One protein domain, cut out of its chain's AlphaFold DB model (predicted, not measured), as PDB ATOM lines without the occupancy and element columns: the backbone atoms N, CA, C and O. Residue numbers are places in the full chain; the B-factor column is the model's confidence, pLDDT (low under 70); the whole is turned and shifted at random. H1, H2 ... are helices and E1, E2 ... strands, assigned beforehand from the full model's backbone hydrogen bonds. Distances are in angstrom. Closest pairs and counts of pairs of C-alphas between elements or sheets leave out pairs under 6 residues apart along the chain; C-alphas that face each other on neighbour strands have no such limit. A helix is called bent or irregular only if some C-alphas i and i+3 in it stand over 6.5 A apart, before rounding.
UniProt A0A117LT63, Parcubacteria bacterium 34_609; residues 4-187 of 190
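What this domain is: This is residues 4 to 187 of the 190 residues of a protein of Parcubacteria bacterium 34_609 (UniProt A0A117LT63). Two lobes of unequal size are joined by one long bent helix, H2, like an arch. In the larger lobe, three strands form a small sheet with H2b and H3 over one face, H7 packs on those two helices, and the short H6 grazes the sheet; in the smaller, H1 packs on H2a, and E1 and a long loop lie near that end. The printed part has 184 residues, with seven named helices and four named strands that follow along the chain as H1 E1 H2 E2 E3 H3 H4 H5 H6 E4 H7; the sheet runs E2 - E3 - E4, antiparallel, and the class is mostly helix, with helices holding 87 and strands 18 of the 105 residues in named elements. The whole is loose, with a radius of gyration of the C-alphas of 20.0 A, and elongated, spanning 62 by 38 by 31 A.

Where its parts are: Start at the sheet: E3, residues 101 to 106, runs 16.5 A from C-alpha 101 at (259.341, 381.114, 385.745), beside E2, residues 88 to 90, and E4, residues 155 to 159, 13.3 A. H2, residues 46 to 84, was assigned as one helix by its hydrogen bonds, but is bent: C-alphas 61 and 64 are 7.9 A apart. Find C-alpha 46 at (289.178, 389.398, 391.127); H2a, to residue 61, runs 22.9 A, and H2b, residues 64 to 84, 30.1 A. H7, residues 166 to 185, likewise one helix by its hydrogen bonds, is bent, with C-alphas 174 and 177 6.5 A apart; its arms are H7a, residues 166 to 174, and H7b, residues 177 to 185, ending at C-alpha 185 at (249.393, 357.932, 373.041). Look also for H1, residues 6 to 9; E1, 16 to 19; H3, 111 to 120, 14.4 A; H4, 129 to 132, only just irregular, with C-alphas 129 and 132 6.7 A apart; H5, 140 to 144; and H6, 149 to 153.

How they stand to each other: In the hairpin E2 and E3, N 89 and O 105 are within hydrogen-bond range at 2.9 A; between E3 and E4, N 158 and O 102 are at 2.8 A. H2b and H3 are on the same face, two layers, with helices on one face of a sheet: H2b at a height of 8.4 A, along the strands, H3 over none. H2b, with residues 73 to 81 alone, touches H7a, closest C-alphas Leu 73 and Glu 166, 7.0 A, at a shallow tilt of 16 degrees, the same way. H3 touches H7b, closest C-alphas Met 117 and Val 179, 6.6 A, at a steep tilt of 56 degrees, opposite ways. H5 and H6 only just touch, only at the corner by their link, with 3 pairs of C-alphas within 8 A, the closest Leu 142 and Ala 152, 6.1 A. H4 is close but not clearly touching H3, C-alphas Cys 131 and Glu 112 being 7.9 A apart. The arms H2a and H2b are about perpendicular, at 76 degrees. H1 touches H2a, closest C-alphas Ser 6 and Phe 52, 5.2 A; E1 pairs with no named strand. Every O i to N i+4 pair is within hydrogen-bond range in H2a, H2b, H3, H5, H6, H7a and H7b; H1 and H4 are too short for one.

The domain as a whole: The farthest C-alphas, those of Gly 33 and Glu 185, are 61.6 A apart. The printed part has no cut; the link E1 to H2 is long, 26 residues. Mean pLDDT of the printed part is 93.9, and residues 128 to 136 are under 70.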
ATOM      1  N   ILE A   4     273.270 385.916 397.073       97.56
ATOM      2  CA  ILE A   4     273.207 386.423 395.702       97.56
ATOM      3  C   ILE A   4     274.180 385.620 394.843       97.56
ATOM      4  O   ILE A   4     275.335 385.429 395.208       97.56
ATOM      5  N   SER A   5     273.723 385.152 393.683       97.94
ATOM      6  CA  SER A   5     274.527 384.357 392.753       97.94
ATOM      7  C   SER A   5     274.750 385.126 391.456       97.94
ATOM      8  O   SER A   5     273.786 385.397 390.738       97.94
ATOM      9  N   SER A   6     276.011 385.366 391.092       98.19
ATOM     10  CA  SER A   6     276.400 386.117 389.887       98.19
ATOM     11  C   SER A   6     275.779 385.555 388.601       98.19
ATOM     12  O   SER A   6     275.113 386.260 387.844       98.19
ATOM     13  N   GLN A   7     275.863 384.236 388.408       96.69
ATOM     14  CA  GLN A   7     275.319 383.569 387.215       96.69
ATOM     15  C   GLN A   7     273.795 383.689 387.038       96.69
ATOM     16  O   GLN A   7     273.282 383.398 385.962       96.69
ATOM     17  N   LYS A   8     273.041 384.082 388.076       95.69
ATOM     18  CA  LYS A   8     271.583 384.275 387.972       95.69
ATOM     19  C   LYS A   8     271.199 385.659 387.461       95.69
ATOM     20  O   LYS A   8     270.044 385.866 387.111       95.69
ATOM     21  N   ILE A   9     272.175 386.555 387.354       96.81
ATOM     22  CA  ILE A   9     272.040 387.884 386.758       96.81
ATOM     23  C   ILE A   9     272.973 388.054 385.550       96.81
ATOM     24  O   ILE A   9     273.393 389.160 385.232       96.81
ATOM     25  N   TYR A  10     273.293 386.945 384.873       97.62
ATOM     26  CA  TYR A  10     274.171 386.882 383.694       97.62
ATOM     27  C   TYR A  10     275.641 387.254 383.941       97.62
ATOM     28  O   TYR A  10     276.378 387.491 382.987       97.62
ATOM     29  N   GLY A  11     276.085 387.276 385.198       98.00
ATOM     30  CA  GLY A  11     277.502 387.378 385.530       98.00
ATOM     31  C   GLY A  11     278.237 386.033 385.431       98.00
ATOM     32  O   GLY A  11     277.626 384.993 385.155       98.00
ATOM     33  N   PRO A  12     279.558 386.019 385.667       97.88
ATOM     34  CA  PRO A  12     280.363 384.804 385.594       97.88
ATOM     35  C   PRO A  12     279.955 383.769 386.651       97.88
ATOM     36  O   PRO A  12     279.577 384.101 387.780       97.88
ATOM     37  N   LYS A  13     280.078 382.483 386.299       96.25
ATOM     38  CA  LYS A  13     280.025 381.379 387.270       96.25
ATOM     39  C   LYS A  13     281.219 381.472 388.228       96.25
ATOM     40  O   LYS A  13     282.254 382.028 387.880       96.25
ATOM     41  N   GLY A  14     281.078 380.915 389.432       93.31
ATOM     42  CA  GLY A  14     282.152 380.913 390.435       93.31
ATOM     43  C   GLY A  14     282.263 382.193 391.275       93.31
ATOM     44  O   GLY A  14     283.168 382.286 392.096       93.31
ATOM     45  N   ALA A  15     281.333 383.143 391.117       96.81
ATOM     46  CA  ALA A  15     281.166 384.292 392.008       96.81
ATOM     47  C   ALA A  15     279.760 384.327 392.629       96.81
ATOM     48  O   ALA A  15     278.749 384.055 391.970       96.81
ATOM     49  N   ALA A  16     279.703 384.682 393.906       97.44
ATOM     50  CA  ALA A  16     278.487 384.856 394.689       97.44
ATOM     51  C   ALA A  16     278.771 385.814 395.853       97.44
ATOM     52  O   ALA A  16     279.929 386.086 396.163       97.44
ATOM     53  N   ALA A  17     277.720 386.310 396.495       97.31
ATOM     54  CA  ALA A  17     277.815 387.138 397.687       97.31
ATOM     55  C   ALA A  17     276.844 386.640 398.758       97.31
ATOM     56  O   ALA A  17     275.732 386.200 398.455       97.31
ATOM     57  N   LEU A  18     277.262 386.761 400.016       97.44
ATOM     58  CA  LEU A  18     276.397 386.637 401.178       97.44
ATOM     59  C   LEU A  18     276.361 387.993 401.877       97.44
ATOM     60  O   LEU A  18     277.335 388.419 402.487       97.44
ATOM     61  N   PHE A  19     275.226 388.676 401.794       97.19
ATOM     62  CA  PHE A  19     275.001 389.889 402.558       97.19
ATOM     63  C   PHE A  19     274.623 389.538 403.999       97.19
ATOM     64  O   PHE A  19     273.651 388.813 404.257       97.19
ATOM     65  N   ILE A  20     275.367 390.102 404.944       96.62
ATOM     66  CA  ILE A  20     275.178 389.913 406.381       96.62
ATOM     67  C   ILE A  20     274.728 391.251 406.958       96.62
ATOM     68  O   ILE A  20     275.424 392.257 406.849       96.62
ATOM     69  N   LYS A  21     273.530 391.270 407.551       96.81
ATOM     70  CA  LYS A  21     273.008 392.468 408.215       96.81
ATOM     71  C   LYS A  21     273.865 392.756 409.450       96.81
ATOM     72  O   LYS A  21     274.186 391.825 410.187       96.81
ATOM     73  N   ASN A  22     274.171 394.028 409.699       95.38
ATOM     74  CA  ASN A  22     274.888 394.454 410.904       95.38
ATOM     75  C   ASN A  22     274.265 393.840 412.170       95.38
ATOM     76  O   ASN A  22     273.041 393.804 412.312       95.38
ATOM     77  N   GLY A  23     275.118 393.348 413.069       95.00
ATOM     78  CA  GLY A  23     274.719 392.664 414.303       95.00
ATOM     79  C   GLY A  23     274.523 391.149 414.168       95.00
ATOM     80  O   GLY A  23     274.502 390.458 415.183       95.00
ATOM     81  N   VAL A  24     274.435 390.605 412.950       96.25
ATOM     82  CA  VAL A  24     274.415 389.151 412.739       96.25
ATOM     83  C   VAL A  24     275.843 388.617 412.807       96.25
ATOM     84  O   VAL A  24     276.686 388.987 411.992       96.25
ATOM     85  N   LYS A  25     276.104 387.736 413.775       94.06
ATOM     86  CA  LYS A  25     277.369 387.007 413.890       94.06
ATOM     87  C   LYS A  25     277.260 385.686 413.138       94.06
ATOM     88  O   LYS A  25     276.260 384.986 413.278       94.06
ATOM     89  N   ILE A  26     278.284 385.364 412.361       95.56
ATOM     90  CA  ILE A  26     278.431 384.068 411.700       95.56
ATOM     91  C   ILE A  26     279.846 383.557 411.930       95.56
ATOM     92  O   ILE A  26     280.778 384.351 412.064       95.56
ATOM     93  N   GLU A  27     279.991 382.242 411.957       95.50
ATOM     94  CA  GLU A  27     281.295 381.596 411.947       95.50
ATOM     95  C   GLU A  27     281.763 381.418 410.492       95.50
ATOM     96  O   GLU A  27     280.956 381.010 409.643       95.50
ATOM     97  N   PRO A  28     283.023 381.751 410.160       95.56
ATOM     98  CA  PRO A  28     283.567 381.508 408.830       95.56
ATOM     99  C   PRO A  28     283.519 380.015 408.485       95.56
ATOM    100  O   PRO A  28     283.958 379.175 409.259       95.56
ATOM    101  N   LEU A  29     283.053 379.665 407.285       96.00
ATOM    102  CA  LEU A  29     283.192 378.285 406.793       96.00
ATOM    103  C   LEU A  29     284.632 378.007 406.328       96.00
ATOM    104  O   LEU A  29     285.146 376.903 406.478       96.00
ATOM    105  N   LEU A  30     285.276 379.023 405.743       95.44
ATOM    106  CA  LEU A  30     286.642 378.961 405.225       95.44
ATOM    107  C   LEU A  30     287.566 379.809 406.103       95.44
ATOM    108  O   LEU A  30     287.546 381.042 406.030       95.44
ATOM    109  N   HIS A  31     288.387 379.134 406.899       96.38
ATOM    110  CA  HIS A  31     289.401 379.730 407.767       96.38
ATOM    111  C   HIS A  31     290.737 379.906 407.023       96.38
ATOM    112  O   HIS A  31     291.007 379.187 406.060       96.38
ATOM    113  N   GLY A  32     291.572 380.864 407.440       96.19
ATOM    114  CA  GLY A  32     292.855 381.148 406.786       96.19
ATOM    115  C   GLY A  32     293.264 382.622 406.828       96.19
ATOM    116  O   GLY A  32     293.164 383.269 407.865       96.19
ATOM    117  N   GLY A  33     293.748 383.139 405.693       95.56
ATOM    118  CA  GLY A  33     294.464 384.417 405.562       95.56
ATOM    119  C   GLY A  33     293.677 385.710 405.807       95.56
ATOM    120  O   GLY A  33     294.193 386.781 405.505       95.56
ATOM    121  N   GLY A  34     292.453 385.651 406.337       95.62
ATOM    122  CA  GLY A  34     291.743 386.846 406.802       95.62
ATOM    123  C   GLY A  34     291.051 387.682 405.717       95.62
ATOM    124  O   GLY A  34     290.552 388.766 406.026       95.62
ATOM    125  N   GLN A  35     290.972 387.195 404.473       97.88
ATOM    126  CA  GLN A  35     290.198 387.847 403.405       97.88
ATOM    127  C   GLN A  35     288.721 388.022 403.800       97.88
ATOM    128  O   GLN A  35     288.213 387.346 404.701       97.88
ATOM    129  N   GLU A  36     288.023 388.953 403.136       96.25
ATOM    130  CA  GLU A  36     286.608 389.259 403.410       96.25
ATOM    131  C   GLU A  36     286.346 389.547 404.903       96.25
ATOM    132  O   GLU A  36     285.385 389.058 405.500       96.25
ATOM    133  N   LYS A  37     287.239 390.325 405.535       94.94
ATOM    134  CA  LYS A  37     287.193 390.677 406.971       94.94
ATOM    135  C   LYS A  37     287.239 389.451 407.898       94.94
ATOM    136  O   LYS A  37     286.624 389.453 408.962       94.94
ATOM    137  N   GLY A  38     287.929 388.395 407.476       95.44
ATOM    138  CA  GLY A  38     288.023 387.125 408.194       95.44
ATOM    139  C   GLY A  38     286.822 386.195 408.021       95.44
ATOM    140  O   GLY A  38     286.832 385.109 408.589       95.44
ATOM    141  N   LEU A  39     285.802 386.570 407.238       96.06
ATOM    142  CA  LEU A  39     284.573 385.777 407.089       96.06
ATOM    143  C   LEU A  39     284.665 384.704 406.000       96.06
ATOM    144  O   LEU A  39     283.896 383.740 406.013       96.06
ATOM    145  N   ARG A  40     285.584 384.863 405.043       97.00
ATOM    146  CA  ARG A  40     285.794 383.907 403.952       97.00
ATOM    147  C   ARG A  40     287.236 384.009 403.467       97.00
ATOM    148  O   ARG A  40     287.550 384.829 402.610       97.00
ATOM    149  N   SER A  41     288.094 383.137 403.982       97.12
ATOM    150  CA  SER A  41     289.497 383.073 403.558       97.12
ATOM    151  C   SER A  41     289.659 382.390 402.198       97.12
ATOM    152  O   SER A  41     288.867 381.512 401.854       97.12
ATOM    153  N   SER A  42     290.695 382.804 401.458       95.88
ATOM    154  CA  SER A  42     291.171 382.344 400.134       95.88
ATOM    155  C   SER A  42     291.403 383.556 399.229       95.88
ATOM    156  O   SER A  42     290.656 384.529 399.316       95.88
ATOM    157  N   THR A  43     292.406 383.475 398.350       97.06
ATOM    158  CA  THR A  43     292.696 384.495 397.333       97.06
ATOM    159  C   THR A  43     291.436 384.893 396.566       97.06
ATOM    160  O   THR A  43     290.661 384.049 396.103       97.06
ATOM    161  N   GLU A  44     291.221 386.196 396.438       97.00
ATOM    162  CA  GLU A  44     290.056 386.767 395.789       97.00
ATOM    163  C   GLU A  44     290.048 386.445 394.292       97.00
ATOM    164  O   GLU A  44     291.021 386.660 393.567       97.00
ATOM    165  N   ASN A  45     288.906 385.971 393.790       97.56
ATOM    166  CA  ASN A  45     288.701 385.780 392.358       97.56
ATOM    167  C   ASN A  45     288.350 387.126 391.705       97.56
ATOM    168  O   ASN A  45     287.194 387.376 391.352       97.56
ATOM    169  N   VAL A  46     289.346 388.010 391.592       98.06
ATOM    170  CA  VAL A  46     289.178 389.398 391.127       98.06
ATOM    171  C   VAL A  46     288.411 389.487 389.797       98.06
ATOM    172  O   VAL A  46     287.437 390.242 389.750       98.06
ATOM    173  N   PRO A  47     288.721 388.702 388.741       98.25
ATOM    174  CA  PRO A  47     287.961 388.769 387.489       98.25
ATOM    175  C   PRO A  47     286.477 388.427 387.664       98.25
ATOM    176  O   PRO A  47     285.611 389.101 387.103       98.25
ATOM    177  N   ALA A  48     286.159 387.408 388.469       98.19
ATOM    178  CA  ALA A  48     284.775 387.012 388.697       98.19
ATOM    179  C   ALA A  48     284.014 388.026 389.566       98.19
ATOM    180  O   ALA A  48     282.829 388.255 389.323       98.19
ATOM    181  N   ILE A  49     284.688 388.668 390.527       98.31
ATOM    182  CA  ILE A  49     284.124 389.749 391.349       98.31
ATOM    183  C   ILE A  49     283.805 390.970 390.478       98.31
ATOM    184  O   ILE A  49     282.687 391.479 390.533       98.31
ATOM    185  N   VAL A  50     284.733 391.395 389.614       98.44
ATOM    186  CA  VAL A  50     284.514 392.513 388.676       98.44
ATOM    187  C   VAL A  50     283.374 392.196 387.706       98.44
ATOM    188  O   VAL A  50     282.473 393.014 387.510       98.44
ATOM    189  N   GLY A  51     283.355 390.985 387.139       98.62
ATOM    190  CA  GLY A  51     282.271 390.546 386.261       98.62
ATOM    191  C   GLY A  51     280.913 390.500 386.970       98.62
ATOM    192  O   GLY A  51     279.898 390.866 386.381       98.62
ATOM    193  N   PHE A  52     280.883 390.100 388.242       98.69
ATOM    194  CA  PHE A  52     279.667 390.120 389.052       98.69
ATOM    195  C   PHE A  52     279.195 391.556 389.324       98.69
ATOM    196  O   PHE A  52     278.016 391.849 389.132       98.69
ATOM    197  N   ALA A  53     280.101 392.471 389.681       98.44
ATOM    198  CA  ALA A  53     279.769 393.881 389.871       98.44
ATOM    199  C   ALA A  53     279.144 394.487 388.604       98.44
ATOM    200  O   ALA A  53     278.076 395.100 388.673       98.44
ATOM    201  N   LYS A  54     279.736 394.228 387.429       98.56
ATOM    202  CA  LYS A  54     279.181 394.721 386.164       98.56
ATOM    203  C   LYS A  54     277.829 394.091 385.831       98.56
ATOM    204  O   LYS A  54     276.923 394.780 385.365       98.56
ATOM    205  N   ALA A  55     277.662 392.796 386.093       98.38
ATOM    206  CA  ALA A  55     276.383 392.119 385.908       98.38
ATOM    207  C   ALA A  55     275.286 392.702 386.813       98.38
ATOM    208  O   ALA A  55     274.158 392.873 386.358       98.38
ATOM    209  N   ALA A  56     275.615 393.059 388.059       98.25
ATOM    210  CA  ALA A  56     274.693 393.714 388.985       98.25
ATOM    211  C   ALA A  56     274.278 395.111 388.502       98.25
ATOM    212  O   ALA A  56     273.088 395.416 388.496       98.25
ATOM    213  N   GLU A  57     275.225 395.923 388.030       98.50
ATOM    214  CA  GLU A  57     274.953 397.244 387.446       98.50
ATOM    215  C   GLU A  57     273.988 397.147 386.248       98.50
ATOM    216  O   GLU A  57     272.975 397.852 386.176       98.50
ATOM    217  N   ILE A  58     274.250 396.212 385.327       98.25
ATOM    218  CA  ILE A  58     273.373 395.973 384.176       98.25
ATOM    219  C   ILE A  58     272.007 395.466 384.648       98.25
ATOM    220  O   ILE A  58     270.984 395.958 384.187       98.25
ATOM    221  N   ALA A  59     271.965 394.505 385.574       97.06
ATOM    222  CA  ALA A  59     270.711 393.959 386.076       97.06
ATOM    223  C   ALA A  59     269.825 395.046 386.695       97.06
ATOM    224  O   ALA A  59     268.645 395.085 386.375       97.06
ATOM    225  N   ILE A  60     270.377 395.948 387.514       97.12
ATOM    226  CA  ILE A  60     269.628 397.058 388.126       97.12
ATOM    227  C   ILE A  60     269.048 397.988 387.054       97.12
ATOM    228  O   ILE A  60     267.872 398.337 387.119       97.12
ATOM    229  N   SER A  61     269.845 398.356 386.048       98.00
ATOM    230  CA  SER A  61     269.410 399.279 384.988       98.00
ATOM    231  C   SER A  61     268.392 398.676 384.012       98.00
ATOM    232  O   SER A  61     267.600 399.415 383.430       98.00
ATOM    233  N   THR A  62     268.367 397.349 383.833       96.88
ATOM    234  CA  THR A  62     267.446 396.681 382.894       96.88
ATOM    235  C   THR A  62     266.253 395.996 383.559       96.88
ATOM    236  O   THR A  62     265.326 395.600 382.847       96.88
ATOM    237  N   MET A  63     266.244 395.858 384.892       95.88
ATOM    238  CA  MET A  63     265.335 394.968 385.626       95.88
ATOM    239  C   MET A  63     263.860 395.191 385.301       95.88
ATOM    240  O   MET A  63     263.175 394.236 384.942       95.88
ATOM    241  N   GLU A  64     263.363 396.425 385.408       97.38
ATOM    242  CA  GLU A  64     261.928 396.694 385.247       97.38
ATOM    243  C   GLU A  64     261.458 396.443 383.807       97.38
ATOM    244  O   GLU A  64     260.426 395.804 383.594       97.38
ATOM    245  N   LYS A  65     262.265 396.826 382.809       97.19
ATOM    246  CA  LYS A  65     261.967 396.550 381.394       97.19
ATOM    247  C   LYS A  65     261.987 395.049 381.094       97.19
ATOM    248  O   LYS A  65     261.130 394.541 380.369       97.19
ATOM    249  N   GLU A  66     262.965 394.319 381.632       96.75
ATOM    250  CA  GLU A  66     263.037 392.864 381.471       96.75
ATOM    251  C   GLU A  66     261.874 392.163 382.172       96.75
ATOM    252  O   GLU A  66     261.288 391.247 381.601       96.75
ATOM    253  N   LYS A  67     261.502 392.615 383.370       97.50
ATOM    254  CA  LYS A  67     260.365 392.103 384.133       97.50
ATOM    255  C   LYS A  67     259.063 392.244 383.357       97.50
ATOM    256  O   LYS A  67     258.346 391.253 383.245       97.50
ATOM    257  N   GLU A  68     258.769 393.410 382.787       98.06
ATOM    258  CA  GLU A  68     257.559 393.618 381.979       98.06
ATOM    259  C   GLU A  68     257.532 392.678 380.764       98.06
ATOM    260  O   GLU A  68     256.571 391.932 380.559       98.06
ATOM    261  N   ARG A  69     258.626 392.648 379.990       98.19
ATOM    262  CA  ARG A  69     258.734 391.815 378.785       98.19
ATOM    263  C   ARG A  69     258.600 390.325 379.100       98.19
ATOM    264  O   ARG A  69     257.863 389.615 378.420       98.19
ATOM    265  N   LEU A  70     259.324 389.841 380.108       98.31
ATOM    266  CA  LEU A  70     259.325 388.429 380.485       98.31
ATOM    267  C   LEU A  70     257.999 388.002 381.106       98.31
ATOM    268  O   LEU A  70     257.556 386.899 380.812       98.31
ATOM    269  N   THR A  71     257.338 388.881 381.865       98.44
ATOM    270  CA  THR A  71     255.989 388.633 382.394       98.44
ATOM    271  C   THR A  71     255.012 388.353 381.255       98.44
ATOM    272  O   THR A  71     254.366 387.314 381.267       98.44
ATOM    273  N   ARG A  72     254.990 389.193 380.209       98.38
ATOM    274  CA  ARG A  72     254.118 388.977 379.037       98.38
ATOM    275  C   ARG A  72     254.375 387.638 378.347       98.38
ATOM    276  O   ARG A  72     253.435 386.914 378.039       98.38
ATOM    277  N   LEU A  73     255.643 387.290 378.117       98.69
ATOM    278  CA  LEU A  73     256.000 386.010 377.492       98.69
ATOM    279  C   LEU A  73     255.643 384.814 378.382       98.69
ATOM    280  O   LEU A  73     255.148 383.803 377.889       98.69
ATOM    281  N   ARG A  74     255.893 384.926 379.688       98.50
ATOM    282  CA  ARG A  74     255.566 383.906 380.685       98.50
ATOM    283  C   ARG A  74     254.064 383.653 380.728       98.50
ATOM    284  O   ARG A  74     253.657 382.496 380.691       98.50
ATOM    285  N   ASP A  75     253.271 384.715 380.788       98.38
ATOM    286  CA  ASP A  75     251.816 384.629 380.908       98.38
ATOM    287  C   ASP A  75     251.206 384.051 379.630       98.38
ATOM    288  O   ASP A  75     250.434 383.101 379.719       98.38
ATOM    289  N   LYS A  76     251.691 384.473 378.448       98.44
ATOM    290  CA  LYS A  76     251.344 383.850 377.158       98.44
ATOM    291  C   LYS A  76     251.573 382.336 377.178       98.44
ATOM    292  O   LYS A  76     250.692 381.577 376.793       98.44
ATOM    293  N   ILE A  77     252.735 381.879 377.656       98.56
ATOM    294  CA  ILE A  77     253.031 380.440 377.752       98.56
ATOM    295  C   ILE A  77     252.056 379.744 378.704       98.56
ATOM    296  O   ILE A  77     251.503 378.704 378.362       98.56
ATOM    297  N   ILE A  78     251.855 380.293 379.904       98.50
ATOM    298  CA  ILE A  78     250.993 379.683 380.925       98.50
ATOM    299  C   ILE A  78     249.554 379.562 380.416       98.50
ATOM    300  O   ILE A  78     248.972 378.481 380.503       98.50
ATOM    301  N   GLU A  79     248.992 380.641 379.879       98.06
ATOM    302  CA  GLU A  79     247.614 380.693 379.394       98.06
ATOM    303  C   GLU A  79     247.398 379.739 378.223       98.06
ATOM    304  O   GLU A  79     246.465 378.938 378.252       98.06
ATOM    305  N   THR A  80     248.284 379.756 377.223       98.25
ATOM    306  CA  THR A  80     248.164 378.861 376.069       98.25
ATOM    307  C   THR A  80     248.265 377.398 376.494       98.25
ATOM    308  O   THR A  80     247.391 376.606 376.153       98.25
ATOM    309  N   LEU A  81     249.267 377.021 377.298       97.94
ATOM    310  CA  LEU A  81     249.452 375.619 377.688       97.94
ATOM    311  C   LEU A  81     248.315 375.090 378.566       97.94
ATOM    312  O   LEU A  81     247.913 373.942 378.402       97.94
ATOM    313  N   THR A  82     247.814 375.892 379.507       97.25
ATOM    314  CA  THR A  82     246.720 375.466 380.401       97.25
ATOM    315  C   THR A  82     245.366 375.424 379.694       97.25
ATOM    316  O   THR A  82     244.497 374.659 380.102       97.25
ATOM    317  N   LYS A  83     245.193 376.199 378.615       97.38
ATOM    318  CA  LYS A  83     243.979 376.202 377.791       97.38
ATOM    319  C   LYS A  83     243.970 375.108 376.721       97.38
ATOM    320  O   LYS A  83     242.929 374.500 376.495       97.38
ATOM    321  N   GLU A  84     245.090 374.888 376.036       95.75
ATOM    322  CA  GLU A  84     245.146 374.019 374.851       95.75
ATOM    323  C   GLU A  84     245.483 372.562 375.174       95.75
ATOM    324  O   GLU A  84     245.084 371.667 374.432       95.75
ATOM    325  N   ILE A  85     246.202 372.300 376.270       97.12
ATOM    326  CA  ILE A  85     246.612 370.943 376.639       97.12
ATOM    327  C   ILE A  85     245.700 370.431 377.763       97.12
ATOM    328  O   ILE A  85     245.784 370.924 378.889       97.12
ATOM    329  N   PRO A  86     244.869 369.396 377.523       95.44
ATOM    330  CA  PRO A  86     244.042 368.802 378.570       95.44
ATOM    331  C   PRO A  86     244.888 368.293 379.739       95.44
ATOM    332  O   PRO A  86     245.998 367.793 379.532       95.44
ATOM    333  N   ASN A  87     244.369 368.371 380.966       96.00
ATOM    334  CA  ASN A  87     245.062 367.911 382.178       96.00
ATOM    335  C   ASN A  87     246.472 368.523 382.350       96.00
ATOM    336  O   ASN A  87     247.403 367.844 382.803       96.00
ATOM    337  N   CYS A  88     246.627 369.781 381.925       97.62
ATOM    338  CA  CYS A  88     247.786 370.632 382.158       97.62
ATOM    339  C   CYS A  88     247.488 371.570 383.330       97.62
ATOM    340  O   CYS A  88     246.483 372.281 383.321       97.62
ATOM    341  N   TYR A  89     248.367 371.594 384.328       97.44
ATOM    342  CA  TYR A  89     248.181 372.412 385.522       97.44
ATOM    343  C   TYR A  89     249.408 373.263 385.796       97.44
ATOM    344  O   TYR A  89     250.550 372.835 385.624       97.44
ATOM    345  N   LEU A  90     249.161 374.474 386.279       97.75
ATOM    346  CA  LEU A  90     250.197 375.368 386.753       97.75
ATOM    347  C   LEU A  90     250.596 375.002 388.187       97.75
ATOM    348  O   LEU A  90     249.759 374.996 389.085       97.75
ATOM    349  N   ASN A  91     251.886 374.778 388.421       96.56
ATOM    350  CA  ASN A  91     252.417 374.579 389.763       96.56
ATOM    351  C   ASN A  91     252.838 375.924 390.366       96.56
ATOM    352  O   ASN A  91     253.581 376.690 389.746       96.56
ATOM    353  N   GLY A  92     252.401 376.192 391.597       95.50
ATOM    354  CA  GLY A  92     252.753 377.386 392.369       95.50
ATOM    355  C   GLY A  92     251.754 378.525 392.189       95.50
ATOM    356  O   GLY A  92     250.790 378.420 391.437       95.50
ATOM    357  N   HIS A  93     251.985 379.642 392.877       96.94
ATOM    358  CA  HIS A  93     251.024 380.745 392.886       96.94
ATOM    359  C   HIS A  93     250.835 381.339 391.467       96.94
ATOM    360  O   HIS A  93     251.835 381.552 390.768       96.94
ATOM    361  N   PRO A  94     249.591 381.640 391.033       95.00
ATOM    362  CA  PRO A  94     249.324 382.197 389.701       95.00
ATOM    363  C   PRO A  94     249.847 383.634 389.549       95.00
ATOM    364  O   PRO A  94     250.516 383.943 388.573       95.00
ATOM    365  N   VAL A  95     249.613 384.492 390.552       93.88
ATOM    366  CA  VAL A  95     250.006 385.919 390.521       93.88
ATOM    367  C   VAL A  95     251.338 386.226 391.228       93.88
ATOM    368  O   VAL A  95     252.211 386.872 390.654       93.88
ATOM    369  N   LYS A  96     251.530 385.773 392.478       96.88
ATOM    370  CA  LYS A  96     252.745 386.005 393.283       96.88
ATOM    371  C   LYS A  96     253.899 385.116 392.815       96.88
ATOM    372  O   LYS A  96     254.273 384.149 393.475       96.88
ATOM    373  N   ARG A  97     254.435 385.429 391.640       95.94
ATOM    374  CA  ARG A  97     255.410 384.611 390.922       95.94
ATOM    375  C   ARG A  97     256.476 385.474 390.268       95.94
ATOM    376  O   ARG A  97     256.182 386.534 389.721       95.94
ATOM    377  N   ILE A  98     257.706 384.970 390.246       96.69
ATOM    378  CA  ILE A  98     258.797 385.608 389.508       96.69
ATOM    379  C   ILE A  98     258.500 385.663 387.997       96.69
ATOM    380  O   ILE A  98     257.946 384.736 387.402       96.69
ATOM    381  N   TYR A  99     258.857 386.775 387.364       97.25
ATOM    382  CA  TYR A  99     258.474 387.134 385.992       97.25
ATOM    383  C   TYR A  99     258.996 386.194 384.896       97.25
ATOM    384  O   TYR A  99     258.544 386.280 383.763       97.25
ATOM    385  N   ASN A 100     259.929 385.290 385.196       97.62
ATOM    386  CA  ASN A 100     260.556 384.426 384.197       97.62
ATOM    387  C   ASN A 100     260.324 382.923 384.410       97.62
ATOM    388  O   ASN A 100     260.909 382.122 383.685       97.62
ATOM    389  N   ASN A 101     259.528 382.522 385.403       97.88
ATOM    390  CA  ASN A 101     259.341 381.114 385.745       97.88
ATOM    391  C   ASN A 101     257.993 380.575 385.255       97.88
ATOM    392  O   ASN A 101     256.940 381.123 385.573       97.88
ATOM    393  N   ILE A 102     258.031 379.445 384.554       98.19
ATOM    394  CA  ILE A 102     256.870 378.598 384.295       98.19
ATOM    395  C   ILE A 102     257.182 377.220 384.869       98.19
ATOM    396  O   ILE A 102     258.167 376.595 384.482       98.19
ATOM    397  N   ASN A 103     256.353 376.748 385.793       97.50
ATOM    398  CA  ASN A 103     256.361 375.365 386.247       97.50
ATOM    399  C   ASN A 103     254.970 374.789 385.991       97.50
ATOM    400  O   ASN A 103     253.996 375.280 386.560       97.50
ATOM    401  N   VAL A 104     254.881 373.821 385.085       97.12
ATOM    402  CA  VAL A 104     253.625 373.186 384.673       97.12
ATOM    403  C   VAL A 104     253.765 371.681 384.766       97.12
ATOM    404  O   VAL A 104     254.857 371.146 384.575       97.12
ATOM    405  N   ARG A 105     252.654 371.008 385.044       95.69
ATOM    406  CA  ARG A 105     252.567 369.552 385.057       95.69
ATOM    407  C   ARG A 105     251.542 369.053 384.064       95.69
ATOM    408  O   ARG A 105     250.492 369.669 383.888       95.69
ATOM    409  N   PHE A 106     251.838 367.904 383.483       95.75
ATOM    410  CA  PHE A 106     250.965 367.201 382.560       95.75
ATOM    411  C   PHE A 106     250.633 365.841 383.150       95.75
ATOM    412  O   PHE A 106     251.527 365.054 383.444       95.75
ATOM    413  N   SER A 107     249.344 365.557 383.319       94.62
ATOM    414  CA  SER A 107     248.930 364.219 383.754       94.62
ATOM    415  C   SER A 107     249.195 363.194 382.650       94.62
ATOM    416  O   SER A 107     249.124 363.545 381.462       94.62
ATOM    417  N   PHE A 108     249.448 361.947 383.062       93.12
ATOM    418  CA  PHE A 108     249.654 360.771 382.201       93.12
ATOM    419  C   PHE A 108     250.946 360.782 381.380       93.12
ATOM    420  O   PHE A 108     251.061 360.060 380.392       93.12
ATOM    421  N   VAL A 109     251.918 361.606 381.769       91.88
ATOM    422  CA  VAL A 109     253.203 361.741 381.079       91.88
ATOM    423  C   VAL A 109     254.313 361.953 382.090       91.88
ATOM    424  O   VAL A 109     254.119 362.660 383.076       91.88
ATOM    425  N   GLU A 110     255.494 361.409 381.818       90.75
ATOM    426  CA  GLU A 110     256.682 361.700 382.615       90.75
ATOM    427  C   GLU A 110     257.402 362.951 382.107       90.75
ATOM    428  O   GLU A 110     257.631 363.132 380.907       90.75
ATOM    429  N   GLY A 111     257.805 363.817 383.035       91.88
ATOM    430  CA  GLY A 111     258.509 365.057 382.732       91.88
ATOM    431  C   GLY A 111     259.853 364.821 382.047       91.88
ATOM    432  O   GLY A 111     260.234 365.614 381.189       91.88
ATOM    433  N   GLU A 112     260.563 363.735 382.380       90.00
ATOM    434  CA  GLU A 112     261.841 363.394 381.738       90.00
ATOM    435  C   GLU A 112     261.657 363.064 380.258       90.00
ATOM    436  O   GLU A 112     262.398 363.577 379.421       90.00
ATOM    437  N   ALA A 113     260.616 362.305 379.911       93.12
ATOM    438  CA  ALA A 113     260.280 362.022 378.521       93.12
ATOM    439  C   ALA A 113     259.947 363.308 377.745       93.12
ATOM    440  O   ALA A 113     260.425 363.497 376.625       93.12
ATOM    441  N   ILE A 114     259.197 364.234 378.361       95.44
ATOM    442  CA  ILE A 114     258.935 365.557 377.771       95.44
ATOM    443  C   ILE A 114     260.252 366.311 377.555       95.44
ATOM    444  O   ILE A 114     260.472 366.853 376.475       95.44
ATOM    445  N   LEU A 115     261.141 366.334 378.552       95.31
ATOM    446  CA  LEU A 115     262.440 366.998 378.458       95.31
ATOM    447  C   LEU A 115     263.286 366.430 377.313       95.31
ATOM    448  O   LEU A 115     263.800 367.209 376.513       95.31
ATOM    449  N   PHE A 116     263.410 365.105 377.198       95.00
ATOM    450  CA  PHE A 116     264.184 364.471 376.129       95.00
ATOM    451  C   PHE A 116     263.600 364.757 374.742       95.00
ATOM    452  O   PHE A 116     264.341 365.106 373.821       95.00
ATOM    453  N   MET A 117     262.274 364.687 374.600       97.06
ATOM    454  CA  MET A 117     261.582 365.000 373.347       97.06
ATOM    455  C   MET A 117     261.700 366.481 372.973       97.06
ATOM    456  O   MET A 117     261.887 366.812 371.807       97.06
ATOM    457  N   LEU A 118     261.627 367.400 373.934       97.75
ATOM    458  CA  LEU A 118     261.867 368.822 373.676       97.75
ATOM    459  C   LEU A 118     263.326 369.084 373.290       97.75
ATOM    460  O   LEU A 118     263.585 369.860 372.369       97.75
ATOM    461  N   ASN A 119     264.276 368.394 373.924       97.25
ATOM    462  CA  ASN A 119     265.693 368.509 373.597       97.25
ATOM    463  C   ASN A 119     265.988 368.065 372.154       97.25
ATOM    464  O   ASN A 119     266.767 368.723 371.468       97.25
ATOM    465  N   SER A 120     265.316 367.023 371.645       97.25
ATOM    466  CA  SER A 120     265.444 366.624 370.232       97.25
ATOM    467  C   SER A 120     264.907 367.677 369.251       97.25
ATOM    468  O   SER A 120     265.245 367.641 368.072       97.25
ATOM    469  N   HIS A 121     264.096 368.625 369.730       97.75
ATOM    470  CA  HIS A 121     263.626 369.800 368.987       97.75
ATOM    471  C   HIS A 121     264.454 371.064 369.294       97.75
ATOM    472  O   HIS A 121     264.059 372.168 368.929       97.75
ATOM    473  N   GLY A 122     265.591 370.934 369.985       97.62
ATOM    474  CA  GLY A 122     266.456 372.061 370.346       97.62
ATOM    475  C   GLY A 122     265.901 372.954 371.461       97.62
ATOM    476  O   GLY A 122     266.354 374.087 371.619       97.62
ATOM    477  N   ILE A 123     264.925 372.475 372.239       98.38
ATOM    478  CA  ILE A 123     264.304 373.222 373.336       98.38
ATOM    479  C   ILE A 123     264.836 372.695 374.671       98.38
ATOM    480  O   ILE A 123     264.559 371.567 375.072       98.38
ATOM    481  N   ALA A 124     265.557 373.546 375.399       96.81
ATOM    482  CA  ALA A 124     266.061 373.221 376.727       96.81
ATOM    483  C   ALA A 124     265.035 373.570 377.818       96.81
ATOM    484  O   ALA A 124     264.637 374.726 377.981       96.81
ATOM    485  N   VAL A 125     264.663 372.573 378.619       96.12
ATOM    486  CA  VAL A 125     263.861 372.733 379.840       96.12
ATOM    487  C   VAL A 125     264.534 372.008 381.001       96.12
ATOM    488  O   VAL A 125     265.534 371.317 380.832       96.12
ATOM    489  N   SER A 126     264.007 372.172 382.209       92.06
ATOM    490  CA  SER A 126     264.353 371.300 383.333       92.06
ATOM    491  C   SER A 126     263.121 370.527 383.761       92.06
ATOM    492  O   SER A 126     262.012 371.037 383.660       92.06
ATOM    493  N   THR A 127     263.298 369.344 384.309       87.25
ATOM    494  CA  THR A 127     262.287 368.697 385.146       87.25
ATOM    495  C   THR A 127     262.499 369.115 386.597       87.25
ATOM    496  O   THR A 127     263.449 369.838 386.935       87.25
ATOM    497  N   ALA A 128     261.569 368.732 387.468       67.44
ATOM    498  CA  ALA A 128     261.746 368.904 388.903       67.44
ATOM    499  C   ALA A 128     263.012 368.161 389.402       67.44
ATOM    500  O   ALA A 128     263.618 367.389 388.667       67.44
ATOM    501  N   SER A 129     263.427 368.415 390.646       56.06
ATOM    502  CA  SER A 129     264.734 368.095 391.263       56.06
ATOM    503  C   SER A 129     265.297 366.657 391.147       56.06
ATOM    504  O   SER A 129     266.387 366.416 391.661       56.06
ATOM    505  N   ALA A 130     264.592 365.716 390.519       46.19
ATOM    506  CA  ALA A 130     264.948 364.304 390.450       46.19
ATOM    507  C   ALA A 130     266.128 363.999 389.506       46.19
ATOM    508  O   ALA A 130     266.930 363.137 389.835       46.19
ATOM    509  N   CYS A 131     266.323 364.735 388.399       49.78
ATOM    510  CA  CYS A 131     267.337 364.357 387.392       49.78
ATOM    511  C   CYS A 131     268.802 364.420 387.866       49.78
ATOM    512  O   CYS A 131     269.694 363.966 387.158       49.78
ATOM    513  N   SER A 132     269.080 365.011 389.029       47.00
ATOM    514  CA  SER A 132     270.429 365.063 389.612       47.00
ATOM    515  C   SER A 132     270.567 364.232 390.889       47.00
ATOM    516  O   SER A 132     271.644 364.203 391.480       47.00
ATOM    517  N   SER A 133     269.483 363.596 391.340       53.66
ATOM    518  CA  SER A 133     269.499 362.723 392.506       53.66
ATOM    519  C   SER A 133     269.696 361.277 392.043       53.66
ATOM    520  O   SER A 133     268.936 360.811 391.201       53.66
ATOM    521  N   PRO A 134     270.657 360.522 392.604       52.41
ATOM    522  CA  PRO A 134     270.766 359.084 392.346       52.41
ATOM    523  C   PRO A 134     269.536 358.297 392.840       52.41
ATOM    524  O   PRO A 134     269.385 357.124 392.512       52.41
ATOM    525  N   LYS A 135     268.653 358.930 393.623       60.91
ATOM    526  CA  LYS A 135     267.351 358.392 394.016       60.91
ATOM    527  C   LYS A 135     266.252 359.038 393.171       60.91
ATOM    528  O   LYS A 135     266.188 360.266 393.120       60.91
ATOM    529  N   LEU A 136     265.372 358.213 392.595       64.31
ATOM    530  CA  LEU A 136     264.134 358.563 391.868       64.31
ATOM    531  C   LEU A 136     263.070 359.219 392.780       64.31
ATOM    532  O   LEU A 136     261.896 358.860 392.780       64.31
ATOM    533  N   GLU A 137     263.485 360.165 393.614       73.19
ATOM    534  CA  GLU A 137     262.607 360.871 394.537       73.19
ATOM    535  C   GLU A 137     261.980 362.086 393.839       73.19
ATOM    536  O   GLU A 137     262.675 362.827 393.129       73.19
ATOM    537  N   PRO A 138     260.671 362.332 394.030       77.75
ATOM    538  CA  PRO A 138     260.031 363.531 393.516       77.75
ATOM    539  C   PRO A 138     260.651 364.779 394.155       77.75
ATOM    540  O   PRO A 138     261.294 364.742 395.205       77.75
ATOM    541  N   SER A 139     260.438 365.936 393.532       86.44
ATOM    542  CA  SER A 139     260.920 367.192 394.103       86.44
ATOM    543  C   SER A 139     260.293 367.451 395.470       86.44
ATOM    544  O   SER A 139     259.088 367.680 395.559       86.44
ATOM    545  N   HIS A 140     261.129 367.535 396.509       88.81
ATOM    546  CA  HIS A 140     260.697 367.883 397.865       88.81
ATOM    547  C   HIS A 140     259.909 369.205 397.926       88.81
ATOM    548  O   HIS A 140     259.049 369.362 398.783       88.81
ATOM    549  N   VAL A 141     260.155 370.144 397.000       92.25
ATOM    550  CA  VAL A 141     259.386 371.397 396.892       92.25
ATOM    551  C   VAL A 141     257.961 371.130 396.413       92.25
ATOM    552  O   VAL A 141     257.018 371.653 396.993       92.25
ATOM    553  N   LEU A 142     257.789 370.309 395.372       92.00
ATOM    554  CA  LEU A 142     256.460 369.958 394.862       92.00
ATOM    555  C   LEU A 142     255.691 369.098 395.872       92.00
ATOM    556  O   LEU A 142     254.509 369.342 396.097       92.00
ATOM    557  N   SER A 143     256.370 368.169 396.549       91.19
ATOM    558  CA  SER A 143     255.783 367.396 397.648       91.19
ATOM    559  C   SER A 143     255.343 368.292 398.809       91.19
ATOM    560  O   SER A 143     254.237 368.133 399.314       91.19
ATOM    561  N   ALA A 144     256.148 369.291 399.191       93.56
ATOM    562  CA  ALA A 144     255.776 370.266 400.222       93.56
ATOM    563  C   ALA A 144     254.592 371.163 399.812       93.56
ATOM    564  O   ALA A 144     253.895 371.696 400.670       93.56
ATOM    565  N   MET A 145     254.341 371.316 398.509       93.69
ATOM    566  CA  MET A 145     253.146 371.979 397.980       93.69
ATOM    567  C   MET A 145     251.904 371.072 397.964       93.69
ATOM    568  O   MET A 145     250.837 371.525 397.557       93.69
ATOM    569  N   GLY A 146     252.030 369.812 398.391       92.94
ATOM    570  CA  GLY A 146     250.934 368.848 398.458       92.94
ATOM    571  C   GLY A 146     250.686 368.071 397.166       92.94
ATOM    572  O   GLY A 146     249.672 367.382 397.077       92.94
ATOM    573  N   LEU A 147     251.576 368.158 396.169       92.31
ATOM    574  CA  LEU A 147     251.459 367.321 394.973       92.31
ATOM    575  C   LEU A 147     251.785 365.873 395.323       92.31
ATOM    576  O   LEU A 147     252.782 365.588 395.996       92.31
ATOM    577  N   LYS A 148     250.981 364.954 394.787       91.12
ATOM    578  CA  LYS A 148     251.316 363.533 394.823       91.12
ATOM    579  C   LYS A 148     252.567 363.271 393.989       91.12
ATOM    580  O   LYS A 148     252.891 364.019 393.064       91.12
ATOM    581  N   GLN A 149     253.250 362.169 394.282       86.69
ATOM    582  CA  GLN A 149     254.455 361.769 393.557       86.69
ATOM    583  C   GLN A 149     254.204 361.676 392.041       86.69
ATOM    584  O   GLN A 149     254.936 362.282 391.263       86.69
ATOM    585  N   GLU A 150     253.116 361.021 391.634       85.75
ATOM    586  CA  GLU A 150     252.673 360.907 390.235       85.75
ATOM    587  C   GLU A 150     252.491 362.269 389.536       85.75
ATOM    588  O   GLU A 150     252.916 362.458 388.397       85.75
ATOM    589  N   GLU A 151     251.944 363.264 390.236       90.00
ATOM    590  CA  GLU A 151     251.745 364.615 389.700       90.00
ATOM    591  C   GLU A 151     253.062 365.394 389.593       90.00
ATOM    592  O   GLU A 151     253.262 366.187 388.667       90.00
ATOM    593  N   ALA A 152     253.975 365.171 390.541       90.25
ATOM    594  CA  ALA A 152     255.292 365.787 390.545       90.25
ATOM    595  C   ALA A 152     256.173 365.256 389.401       90.25
ATOM    596  O   ALA A 152     256.917 366.038 388.805       90.25
ATOM    597  N   HIS A 153     256.059 363.971 389.048       87.81
ATOM    598  CA  HIS A 153     256.825 363.365 387.953       87.81
ATOM    599  C   HIS A 153     256.475 363.947 386.581       87.81
ATOM    600  O   HIS A 153     257.370 364.109 385.756       87.81
ATOM    601  N   GLY A 154     255.225 364.353 386.348       91.25
ATOM    602  CA  GLY A 154     254.800 365.002 385.101       91.25
ATOM    603  C   GLY A 154     255.161 366.488 384.979       91.25
ATOM    604  O   GLY A 154     254.662 367.167 384.080       91.25
ATOM    605  N   SER A 155     255.972 367.030 385.896       94.25
ATOM    606  CA  SER A 155     256.287 368.461 385.965       94.25
ATOM    607  C   SER A 155     257.536 368.850 385.167       94.25
ATOM    608  O   SER A 155     258.615 368.279 385.345       94.25
ATOM    609  N   ILE A 156     257.423 369.919 384.378       95.44
ATOM    610  CA  ILE A 156     258.547 370.602 383.729       95.44
ATOM    611  C   ILE A 156     258.633 372.064 384.176       95.44
ATOM    612  O   ILE A 156     257.643 372.724 384.498       95.44
ATOM    613  N   ARG A 157     259.852 372.594 384.153       96.69
ATOM    614  CA  ARG A 157     260.186 373.986 384.419       96.69
ATOM    615  C   ARG A 157     260.811 374.616 383.183       96.69
ATOM    616  O   ARG A 157     261.919 374.261 382.780       96.69
ATOM    617  N   ILE A 158     260.150 375.648 382.680       97.88
ATOM    618  CA  ILE A 158     260.671 376.553 381.661       97.88
ATOM    619  C   ILE A 158     261.099 377.839 382.373       97.88
ATOM    620  O   ILE A 158     260.399 378.360 383.246       97.88
ATOM    621  N   SER A 159     262.299 378.329 382.073       97.06
ATOM    622  CA  SER A 159     262.826 379.570 382.647       97.06
ATOM    623  C   SER A 159     263.268 380.493 381.527       97.06
ATOM    624  O   SER A 159     264.137 380.136 380.738       97.06
ATOM    625  N   LEU A 160     262.649 381.666 381.456       98.25
ATOM    626  CA  LEU A 160     262.926 382.650 380.418       98.25
ATOM    627  C   LEU A 160     264.129 383.519 380.800       98.25
ATOM    628  O   LEU A 160     264.449 383.694 381.983       98.25
ATOM    629  N   GLY A 161     264.776 384.088 379.789       96.94
ATOM    630  CA  GLY A 161     265.954 384.925 379.963       96.94
ATOM    631  C   GLY A 161     265.967 386.161 379.071       96.94
ATOM    632  O   GLY A 161     265.094 386.385 378.230       96.94
ATOM    633  N   ARG A 162     267.014 386.968 379.246       96.25
ATOM    634  CA  ARG A 162     267.257 388.234 378.542       96.25
ATOM    635  C   ARG A 162     267.124 388.099 377.030       96.25
ATOM    636  O   ARG A 162     266.574 388.988 376.391       96.25
ATOM    637  N   TRP A 163     267.583 386.977 376.487       96.94
ATOM    638  CA  TRP A 163     267.610 386.718 375.050       96.94
ATOM    639  C   TRP A 163     266.407 385.946 374.519       96.94
ATOM    640  O   TRP A 163     266.326 385.775 373.310       96.94
ATOM    641  N   THR A 164     265.471 385.517 375.373       98.38
ATOM    642  CA  THR A 164     264.265 384.819 374.916       98.38
ATOM    643  C   THR A 164     263.463 385.714 373.977       98.38
ATOM    644  O   THR A 164     263.063 386.815 374.371       98.38
ATOM    645  N   LYS A 165     263.192 385.233 372.766       97.94
ATOM    646  CA  LYS A 165     262.424 385.934 371.731       97.94
ATOM    647  C   LYS A 165     260.993 385.418 371.669       97.94
ATOM    648  O   LYS A 165     260.714 384.266 371.981       97.94
ATOM    649  N   GLU A 166     260.078 386.256 371.192       98.12
ATOM    650  CA  GLU A 166     258.691 385.833 370.981       98.12
ATOM    651  C   GLU A 166     258.573 384.702 369.946       98.12
ATOM    652  O   GLU A 166     257.757 383.801 370.111       98.12
ATOM    653  N   SER A 167     259.435 384.685 368.925       98.50
ATOM    654  CA  SER A 167     259.488 383.591 367.949       98.50
ATOM    655  C   SER A 167     259.824 382.239 368.588       98.50
ATOM    656  O   SER A 167     259.243 381.228 368.207       98.50
ATOM    657  N   GLU A 168     260.712 382.216 369.586       98.50
ATOM    658  CA  GLU A 168     261.070 381.004 370.338       98.50
ATOM    659  C   GLU A 168     259.913 380.549 371.234       98.50
ATOM    660  O   GLU A 168     259.646 379.355 371.340       98.50
ATOM    661  N   VAL A 169     259.177 381.498 371.825       98.62
ATOM    662  CA  VAL A 169     257.947 381.207 372.576       98.62
ATOM    663  C   VAL A 169     256.884 380.591 371.668       98.62
ATOM    664  O   VAL A 169     256.300 379.570 372.015       98.62
ATOM    665  N   ASN A 170     256.666 381.158 370.482       98.50
ATOM    666  CA  ASN A 170     255.713 380.614 369.515       98.50
ATOM    667  C   ASN A 170     256.141 379.221 369.025       98.50
ATOM    668  O   ASN A 170     255.300 378.344 368.850       98.50
ATOM    669  N   TYR A 171     257.446 378.994 368.846       98.69
ATOM    670  CA  TYR A 171     257.977 377.678 368.497       98.69
ATOM    671  C   TYR A 171     257.730 376.651 369.610       98.69
ATOM    672  O   TYR A 171     257.208 375.571 369.336       98.69
ATOM    673  N   LEU A 172     258.008 377.004 370.869       98.62
ATOM    674  CA  LEU A 172     257.690 376.167 372.029       98.62
ATOM    675  C   LEU A 172     256.199 375.807 372.074       98.62
ATOM    676  O   LEU A 172     255.866 374.640 372.266       98.62
ATOM    677  N   LEU A 173     255.315 376.789 371.873       98.44
ATOM    678  CA  LEU A 173     253.862 376.593 371.893       98.44
ATOM    679  C   LEU A 173     253.351 375.731 370.735       98.44
ATOM    680  O   LEU A 173     252.313 375.101 370.871       98.44
ATOM    681  N   LYS A 174     254.094 375.633 369.629       98.19
ATOM    682  CA  LYS A 174     253.806 374.677 368.553       98.19
ATOM    683  C   LYS A 174     254.287 373.260 368.887       98.19
ATOM    684  O   LYS A 174     253.619 372.291 368.545       98.19
ATOM    685  N   VAL A 175     255.461 373.127 369.506       98.44
ATOM    686  CA  VAL A 175     256.123 371.825 369.714       98.44
ATOM    687  C   VAL A 175     255.603 371.097 370.954       98.44
ATOM    688  O   VAL A 175     255.352 369.895 370.902       98.44
ATOM    689  N   LEU A 176     255.448 371.798 372.079       98.19
ATOM    690  CA  LEU A 176     255.123 371.178 373.365       98.19
ATOM    691  C   LEU A 176     253.768 370.441 373.372       98.19
ATOM    692  O   LEU A 176     253.742 369.308 373.860       98.19
ATOM    693  N   PRO A 177     252.666 370.983 372.809       97.75
ATOM    694  CA  PRO A 177     251.405 370.244 372.722       97.75
ATOM    695  C   PRO A 177     251.537 368.921 371.957       97.75
ATOM    696  O   PRO A 177     251.057 367.890 372.428       97.75
ATOM    697  N   GLU A 178     252.254 368.922 370.830       97.50
ATOM    698  CA  GLU A 178     252.486 367.725 370.013       97.50
ATOM    699  C   GLU A 178     253.335 366.681 370.747       97.50
ATOM    700  O   GLU A 178     253.047 365.486 370.687       97.50
ATOM    701  N   VAL A 179     254.362 367.120 371.481       97.50
ATOM    702  CA  VAL A 179     255.181 366.235 372.324       97.50
ATOM    703  C   VAL A 179     254.330 365.579 373.409       97.50
ATOM    704  O   VAL A 179     254.366 364.358 373.560       97.50
ATOM    705  N   VAL A 180     253.534 366.367 374.137       97.44
ATOM    706  CA  VAL A 180     252.661 365.848 375.201       97.44
ATOM    707  C   VAL A 180     251.627 364.878 374.635       97.44
ATOM    708  O   VAL A 180     251.395 363.826 375.227       97.44
ATOM    709  N   LYS A 181     251.035 365.187 373.477       96.81
ATOM    710  CA  LYS A 181     250.078 364.306 372.798       96.81
ATOM    711  C   LYS A 181     250.701 362.954 372.444       96.81
ATOM    712  O   LYS A 181     250.170 361.929 372.856       96.81
ATOM    713  N   LYS A 182     251.853 362.949 371.763       96.56
ATOM    714  CA  LYS A 182     252.560 361.715 371.371       96.56
ATOM    715  C   LYS A 182     252.927 360.845 372.568       96.56
ATOM    716  O   LYS A 182     252.761 359.633 372.530       96.56
ATOM    717  N   LEU A 183     253.416 361.458 373.645       95.88
ATOM    718  CA  LEU A 183     253.782 360.711 374.848       95.88
ATOM    719  C   LEU A 183     252.557 360.129 375.570       95.88
ATOM    720  O   LEU A 183     252.650 359.056 376.157       95.88
ATOM    721  N   ARG A 184     251.397 360.792 375.496       95.69
ATOM    722  CA  ARG A 184     250.136 360.254 376.030       95.69
ATOM    723  C   ARG A 184     249.591 359.084 375.216       95.69
ATOM    724  O   ARG A 184     248.985 358.198 375.801       95.69
ATOM    725  N   GLU A 185     249.819 359.050 373.903       94.75
ATOM    726  CA  GLU A 185     249.393 357.932 373.041       94.75
ATOM    727  C   GLU A 185     250.076 356.606 373.413       94.75
ATOM    728  O   GLU A 185     249.479 355.544 373.247       94.75
ATOM    729  N   ILE A 186     251.297 356.666 373.952       92.69
ATOM    730  CA  ILE A 186     252.070 355.496 374.402       92.69
ATOM    731  C   ILE A 186     252.011 355.275 375.921       92.69
ATOM    732  O   ILE A 186     252.620 354.335 376.429       92.69
ATOM    733  N   SER A 187     251.308 356.142 376.653       88.94
ATOM    734  CA  SER A 187     251.195 356.036 378.105       88.94
ATOM    735  C   SER A 187     250.209 354.927 378.483       88.94
ATOM    736  O   SER A 187     249.090 354.899 377.963       88.94
TER     737      SER A 187